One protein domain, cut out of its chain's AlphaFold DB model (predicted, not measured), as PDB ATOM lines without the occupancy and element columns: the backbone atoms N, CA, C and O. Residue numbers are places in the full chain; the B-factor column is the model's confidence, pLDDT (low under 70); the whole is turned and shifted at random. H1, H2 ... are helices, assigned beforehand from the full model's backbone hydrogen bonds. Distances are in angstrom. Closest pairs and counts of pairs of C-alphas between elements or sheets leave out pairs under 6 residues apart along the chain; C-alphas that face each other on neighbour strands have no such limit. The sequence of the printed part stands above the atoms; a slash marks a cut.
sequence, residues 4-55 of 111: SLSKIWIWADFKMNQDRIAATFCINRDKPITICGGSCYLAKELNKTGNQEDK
ATOM      1  N   SER A   4      34.775   7.813   7.314       77.44
ATOM      2  CA  SER A   4      35.390   8.759   8.246       77.44
ATOM      3  C   SER A   4      34.579  10.058   8.284       77.44
ATOM      4  O   SER A   4      34.135  10.556   7.247       77.44
ATOM      5  N   LEU A   5      34.353  10.604   9.487       83.31
ATOM      6  CA  LEU A   5      33.535  11.811   9.701       83.31
ATOM      7  C   LEU A   5      34.008  12.989   8.831       83.31
ATOM      8  O   LEU A   5      33.194  13.766   8.342       83.31
ATOM      9  N   SER A   6      35.313  13.074   8.572       83.88
ATOM     10  CA  SER A   6      35.941  14.045   7.671       83.88
ATOM     11  C   SER A   6      35.393  13.977   6.239       83.88
ATOM     12  O   SER A   6      35.068  15.009   5.659       83.88
ATOM     13  N   LYS A   7      35.213  12.776   5.679       89.12
ATOM     14  CA  LYS A   7      34.674  12.580   4.320       89.12
ATOM     15  C   LYS A   7      33.204  12.990   4.227       89.12
ATOM     16  O   LYS A   7      32.799  13.553   3.212       89.12
ATOM     17  N   ILE A   8      32.423  12.760   5.288       91.31
ATOM     18  CA  ILE A   8      31.016  13.189   5.366       91.31
ATOM     19  C   ILE A   8      30.926  14.718   5.356       91.31
ATOM     20  O   ILE A   8      30.165  15.282   4.573       91.31
ATOM     21  N   TRP A   9      31.740  15.387   6.176       92.56
ATOM     22  CA  TRP A   9      31.804  16.850   6.219       92.56
ATOM     23  C   TRP A   9      32.220  17.460   4.875       92.56
ATOM     24  O   TRP A   9      31.562  18.383   4.404       92.56
ATOM     25  N   ILE A  10      33.252  16.911   4.224       93.44
ATOM     26  CA  ILE A  10      33.708  17.369   2.898       93.44
ATOM     27  C   ILE A  10      32.593  17.237   1.857       93.44
ATOM     28  O   ILE A  10      32.377  18.142   1.053       93.44
ATOM     29  N   TRP A  11      31.864  16.120   1.867       93.81
ATOM     30  CA  TRP A  11      30.752  15.917   0.942       93.81
ATOM     31  C   TRP A  11      29.597  16.894   1.199       93.81
ATOM     32  O   TRP A  11      29.041  17.442   0.247       93.81
ATOM     33  N   ALA A  12      29.260  17.147   2.467       94.62
ATOM     34  CA  ALA A  12      28.212  18.092   2.840       94.62
ATOM     35  C   ALA A  12      28.558  19.533   2.422       94.62
ATOM     36  O   ALA A  12      27.738  20.192   1.782       94.62
ATOM     37  N   ASP A  13      29.782  19.993   2.702       93.62
ATOM     38  CA  ASP A  13      30.260  21.319   2.286       93.62
ATOM     39  C   ASP A  13      30.283  21.465   0.757       93.62
ATOM     40  O   ASP A  13      29.807  22.465   0.209       93.62
ATOM     41  N   PHE A  14      30.747  20.427   0.052       95.19
ATOM     42  CA  PHE A  14      30.709  20.387  -1.407       95.19
ATOM     43  C   PHE A  14      29.284  20.526  -1.939       95.19
ATOM     44  O   PHE A  14      29.064  21.274  -2.887       95.19
ATOM     45  N   LYS A  15      28.314  19.827  -1.339       94.81
ATOM     46  CA  LYS A  15      26.915  19.880  -1.772       94.81
ATOM     47  C   LYS A  15      26.272  21.237  -1.538       94.81
ATOM     48  O   LYS A  15      25.578  21.718  -2.427       94.81
ATOM     49  N   MET A  16      26.541  21.876  -0.402       96.38
ATOM     50  CA  MET A  16      26.047  23.229  -0.126       96.38
ATOM     51  C   MET A  16      26.636  24.276  -1.079       96.38
ATOM     52  O   MET A  16      25.970  25.250  -1.412       96.38
ATOM     53  N   ASN A  17      27.871  24.070  -1.543       94.88
ATOM     54  CA  ASN A  17      28.611  25.029  -2.363       94.88
ATOM     55  C   ASN A  17      28.791  24.599  -3.829       94.88
ATOM     56  O   ASN A  17      29.627  25.175  -4.532       94.88
ATOM     57  N   GLN A  18      28.048  23.592  -4.297       92.06
ATOM     58  CA  GLN A  18      28.353  22.890  -5.547       92.06
ATOM     59  C   GLN A  18      28.382  23.831  -6.763       92.06
ATOM     60  O   GLN A  18      29.303  23.744  -7.576       92.06
ATOM     61  N   ASP A  19      27.446  24.778  -6.850       90.69
ATOM     62  CA  ASP A  19      27.354  25.727  -7.968       90.69
ATOM     63  C   ASP A  19      28.542  26.689  -8.013       90.69
ATOM     64  O   ASP A  19      29.183  26.864  -9.053       90.69
ATOM     65  N   ARG A  20      28.902  27.262  -6.858       92.69
ATOM     66  CA  ARG A  20      30.091  28.114  -6.717       92.69
ATOM     67  C   ARG A  20      31.349  27.336  -7.090       92.69
ATOM     68  O   ARG A  20      32.216  27.845  -7.798       92.69
ATOM     69  N   ILE A  21      31.445  26.090  -6.635       93.25
ATOM     70  CA  ILE A  21      32.605  25.244  -6.902       93.25
ATOM     71  C   ILE A  21      32.715  24.927  -8.397       93.25
ATOM     72  O   ILE A  21      33.798  25.043  -8.972       93.25
ATOM     73  N   ALA A  22      31.602  24.576  -9.040       89.81
ATOM     74  CA  ALA A  22      31.551  24.312 -10.471       89.81
ATOM     75  C   ALA A  22      31.906  25.558 -11.300       89.81
ATOM     76  O   ALA A  22      32.616  25.440 -12.299       89.81
ATOM     77  N   ALA A  23      31.477  26.747 -10.863       87.94
ATOM     78  CA  ALA A  23      31.750  28.004 -11.552       87.94
ATOM     79  C   ALA A  23      33.228  28.424 -11.494       87.94
ATOM     80  O   ALA A  23      33.734  28.959 -12.482       87.94
ATOM     81  N   THR A  24      33.910  28.190 -10.364       88.44
ATOM     82  CA  THR A  24      35.268  28.711 -10.110       88.44
ATOM     83  C   THR A  24      36.380  27.674 -10.284       88.44
ATOM     84  O   THR A  24      37.457  28.017 -10.760       88.44
ATOM     85  N   PHE A  25      36.159  26.411  -9.904       88.56
ATOM     86  CA  PHE A  25      37.227  25.401  -9.822       88.56
ATOM     87  C   PHE A  25      37.195  24.357 -10.941       88.56
ATOM     88  O   PHE A  25      38.043  23.459 -10.972       88.56
ATOM     89  N   CYS A  26      36.233  24.428 -11.861       87.56
ATOM     90  CA  CYS A  26      36.168  23.468 -12.950       87.56
ATOM     91  C   CYS A  26      37.176  23.796 -14.068       87.56
ATOM     92  O   CYS A  26      36.991  24.717 -14.855       87.56
ATOM     93  N   ILE A  27      38.215  22.969 -14.168       79.50
ATOM     94  CA  ILE A  27      39.338  23.086 -15.119       79.50
ATOM     95  C   ILE A  27      38.974  22.892 -16.598       79.50
ATOM     96  O   ILE A  27      39.728  23.327 -17.460       79.50
ATOM     97  N   ASN A  28      37.863  22.220 -16.914       73.06
ATOM     98  CA  ASN A  28      37.460  21.934 -18.299       73.06
ATOM     99  C   ASN A  28      36.129  22.604 -18.686       73.06
ATOM    100  O   ASN A  28      35.483  22.156 -19.627       73.06
ATOM    101  N   ARG A  29      35.704  23.653 -17.973       72.56
ATOM    102  CA  ARG A  29      34.398  24.303 -18.175       72.56
ATOM    103  C   ARG A  29      34.160  24.782 -19.615       72.56
ATOM    104  O   ARG A  29      33.026  24.744 -20.074       72.56
ATOM    105  N   ASP A  30      35.212  25.181 -20.325       77.38
ATOM    106  CA  ASP A  30      35.117  25.723 -21.690       77.38
ATOM    107  C   ASP A  30      35.013  24.644 -22.781       77.38
ATOM    108  O   ASP A  30      34.909  24.953 -23.967       77.38
ATOM    109  N   LYS A  31      35.052  23.358 -22.409       79.06
ATOM    110  CA  LYS A  31      34.917  22.254 -23.365       79.06
ATOM    111  C   LYS A  31      33.435  21.909 -23.579       79.06
ATOM    112  O   LYS A  31      32.703  21.767 -22.598       79.06
ATOM    113  N   PRO A  32      33.007  21.677 -24.836       66.31
ATOM    114  CA  PRO A  32      31.595  21.591 -25.229       66.31
ATOM    115  C   PRO A  32      30.816  20.413 -24.620       66.31
ATOM    116  O   PRO A  32      29.592  20.415 -24.649       66.31
ATOM    117  N   ILE A  33      31.497  19.411 -24.055       62.31
ATOM    118  CA  ILE A  33      30.878  18.236 -23.427       62.31
ATOM    119  C   ILE A  33      31.576  17.976 -22.092       62.31
ATOM    120  O   ILE A  33      32.419  17.085 -21.983       62.31
ATOM    121  N   THR A  34      31.293  18.784 -21.067       65.62
ATOM    122  CA  THR A  34      31.873  18.551 -19.736       65.62
ATOM    123  C   THR A  34      30.834  18.407 -18.641       65.62
ATOM    124  O   THR A  34      30.141  19.336 -18.255       65.62
ATOM    125  N   ILE A  35      30.794  17.199 -18.075       72.19
ATOM    126  CA  ILE A  35      29.943  16.792 -16.948       72.19
ATOM    127  C   ILE A  35      30.676  17.068 -15.620       72.19
ATOM    128  O   ILE A  35      30.618  16.297 -14.668       72.19
ATOM    129  N   CYS A  36      31.475  18.136 -15.572       83.56
ATOM    130  CA  CYS A  36      32.391  18.382 -14.464       83.56
ATOM    131  C   CYS A  36      31.623  18.608 -13.163       83.56
ATOM    132  O   CYS A  36      31.846  17.876 -12.207       83.56
ATOM    133  N   GLY A  37      30.725  19.598 -13.108       86.88
ATOM    134  CA  GLY A  37      29.839  19.827 -11.955       86.88
ATOM    135  C   GLY A  37      30.541  19.912 -10.590       86.88
ATOM    136  O   GLY A  37      29.919  19.615  -9.573       86.88
ATOM    137  N   GLY A  38      31.843  20.233 -10.562       90.06
ATOM    138  CA  GLY A  38      32.683  20.218  -9.358       90.06
ATOM    139  C   GLY A  38      33.266  18.849  -8.954       90.06
ATOM    140  O   GLY A  38      34.019  18.777  -7.988       90.06
ATOM    141  N   SER A  39      33.002  17.767  -9.693       88.62
ATOM    142  CA  SER A  39      33.480  16.403  -9.393       88.62
ATOM    143  C   SER A  39      35.005  16.286  -9.309       88.62
ATOM    144  O   SER A  39      35.519  15.655  -8.388       88.62
ATOM    145  N   CYS A  40      35.746  16.947 -10.205       89.19
ATOM    146  CA  CYS A  40      37.212  16.970 -10.157       89.19
ATOM    147  C   CYS A  40      37.737  17.620  -8.865       89.19
ATOM    148  O   CYS A  40      38.747  17.180  -8.315       89.19
ATOM    149  N   TYR A  41      37.046  18.651  -8.371       91.62
ATOM    150  CA  TYR A  41      37.380  19.308  -7.110       91.62
ATOM    151  C   TYR A  41      37.073  18.396  -5.917       91.62
ATOM    152  O   TYR A  41      37.951  18.170  -5.086       91.62
ATOM    153  N   LEU A  42      35.874  17.801  -5.878       92.94
ATOM    154  CA  LEU A  42      35.476  16.873  -4.817       92.94
ATOM    155  C   LEU A  42      36.442  15.684  -4.715       92.94
ATOM    156  O   LEU A  42      36.901  15.348  -3.626       92.94
ATOM    157  N   ALA A  43      36.796  15.080  -5.852       90.75
ATOM    158  CA  ALA A  43      37.744  13.973  -5.896       90.75
ATOM    159  C   ALA A  43      39.111  14.378  -5.328       90.75
ATOM    160  O   ALA A  43      39.718  13.618  -4.574       90.75
ATOM    161  N   LYS A  44      39.590  15.585  -5.646       90.31
ATOM    162  CA  LYS A  44      40.855  16.105  -5.114       90.31
ATOM    163  C   LYS A  44      40.802  16.272  -3.596       90.31
ATOM    164  O   LYS A  44      41.757  15.894  -2.923       90.31
ATOM    165  N   GLU A  45      39.709  16.809  -3.061       90.75
ATOM    166  CA  GLU A  45      39.575  17.059  -1.623       90.75
ATOM    167  C   GLU A  45      39.472  15.757  -0.822       90.75
ATOM    168  O   GLU A  45      40.197  15.580   0.155       90.75
ATOM    169  N   LEU A  46      38.691  14.788  -1.309       91.25
ATOM    170  CA  LEU A  46      38.588  13.458  -0.698       91.25
ATOM    171  C   LEU A  46      39.932  12.705  -0.690       91.25
ATOM    172  O   LEU A  46      40.259  12.027   0.285       91.25
ATOM    173  N   ASN A  47      40.735  12.844  -1.751       88.81
ATOM    174  CA  ASN A  47      42.060  12.221  -1.826       88.81
ATOM    175  C   ASN A  47      43.070  12.848  -0.853       88.81
ATOM    176  O   ASN A  47      43.925  12.137  -0.325       88.81
ATOM    177  N   LYS A  48      42.995  14.158  -0.582       86.19
ATOM    178  CA  LYS A  48      43.880  14.797   0.410       86.19
ATOM    179  C   LYS A  48      43.680  14.201   1.801       86.19
ATOM    180  O   LYS A  48      44.663  13.956   2.493       86.19
ATOM    181  N   THR A  49      42.432  13.937   2.180       77.62
ATOM    182  CA  THR A  49      42.094  13.360   3.485       77.62
ATOM    183  C   THR A  49      42.558  11.911   3.604       77.62
ATOM    184  O   THR A  49      43.116  11.546   4.632       77.62
ATOM    185  N   GLY A  50      42.417  11.101   2.545       70.94
ATOM    186  CA  GLY A  50      42.923   9.718   2.538       70.94
ATOM    187  C   GLY A  50      44.438   9.637   2.763       70.94
ATOM    188  O   GLY A  50      44.901   8.907   3.628       70.94
ATOM    189  N   ASN A  51      45.211  10.488   2.083       63.78
ATOM    190  CA  ASN A  51      46.670  10.533   2.253       63.78
ATOM    191  C   ASN A  51      47.124  11.059   3.633       63.78
ATOM    192  O   ASN A  51      48.273  10.842   4.025       63.78
ATOM    193  N   GLN A  52      46.273  11.803   4.348       61.50
ATOM    194  CA  GLN A  52      46.545  12.251   5.718       61.50
ATOM    195  C   GLN A  52      46.231  11.160   6.745       61.50
ATOM    196  O   GLN A  52      47.016  10.994   7.675       61.50
ATOM    197  N   GLU A  53      45.153  10.393   6.542       60.59
ATOM    198  CA  GLU A  53      44.807   9.221   7.362       60.59
ATOM    199  C   GLU A  53      45.966   8.199   7.363       60.59
ATOM    200  O   GLU A  53      46.381   7.752   8.430       60.59
ATOM    201  N   ASP A  54      46.587   7.937   6.206       59.38
ATOM    202  CA  ASP A  54      47.717   6.996   6.092       59.38
ATOM    203  C   ASP A  54      49.013   7.496   6.761       59.38
ATOM    204  O   ASP A  54      49.830   6.707   7.238       59.38
ATOM    205  N   LYS A  55      49.225   8.818   6.819       58.31
ATOM    206  CA  LYS A  55      50.413   9.431   7.449       58.31
ATOM    207  C   LYS A  55      50.257   9.648   8.951       58.31
ATOM    208  O   LYS A  55      51.257   9.774   9.653       58.31
TER     209      LYS A  55
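AT A GLANCE: This is residues 4 to 55 of the 111 residues of an uncharacterized protein of Rickettsiales bacterium (UniProt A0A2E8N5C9). The long helix H3 and the shorter H1 lie side by side, running opposite ways, and the short helix H2 is set about perpendicular to both near one end of the pair. Beyond H2, the loop of residues 26 to 38 loops out at that end and returns to H3. The printed part has 52 residues with three named helices, H1, H2, H3 in chain order, and no named strand: all helix. It is elongated, spanning 39 by 21 by 14 A, and only just loose, close to compact, with a radius of gyration of the C-alphas of 12.3 A.

IN THESE COORDINATES: H3, residues 39 to 55, is 24.9 A long and ends at C-alpha 55 (50.413, 9.431, 7.449). H1, residues 5 to 16, begins at C-alpha 5 (33.535, 11.811, 9.701) and measures 16.8 A. H2 is residues 18 to 25.

HOW THE PARTS SIT: H3, with residues 42 to 49 alone, touches H1 at a shallow tilt of 16 degrees; their closest C-alphas, Lys 7 and Leu 46, are 6.4 A apart. H2 is close to but not clearly touching H3, closest at the C-alphas of Phe 25 and Tyr 41, 6.7 A. It is likewise close but not clearly touching to H1, at the C-alphas of Phe 14 and Ile 21, 7.6 A. Every O i to N i+4 pair is within hydrogen-bond range in H1 and H2, and 12 of 13 in H3.

THE WHOLE: The C-alphas farthest apart, Pro 32 and Lys 55, are 39.6 A apart. The printed part has no cut; the link H2 to H3 is long. Residues 32 to 34 and 51 to 55 have pLDDT under 70.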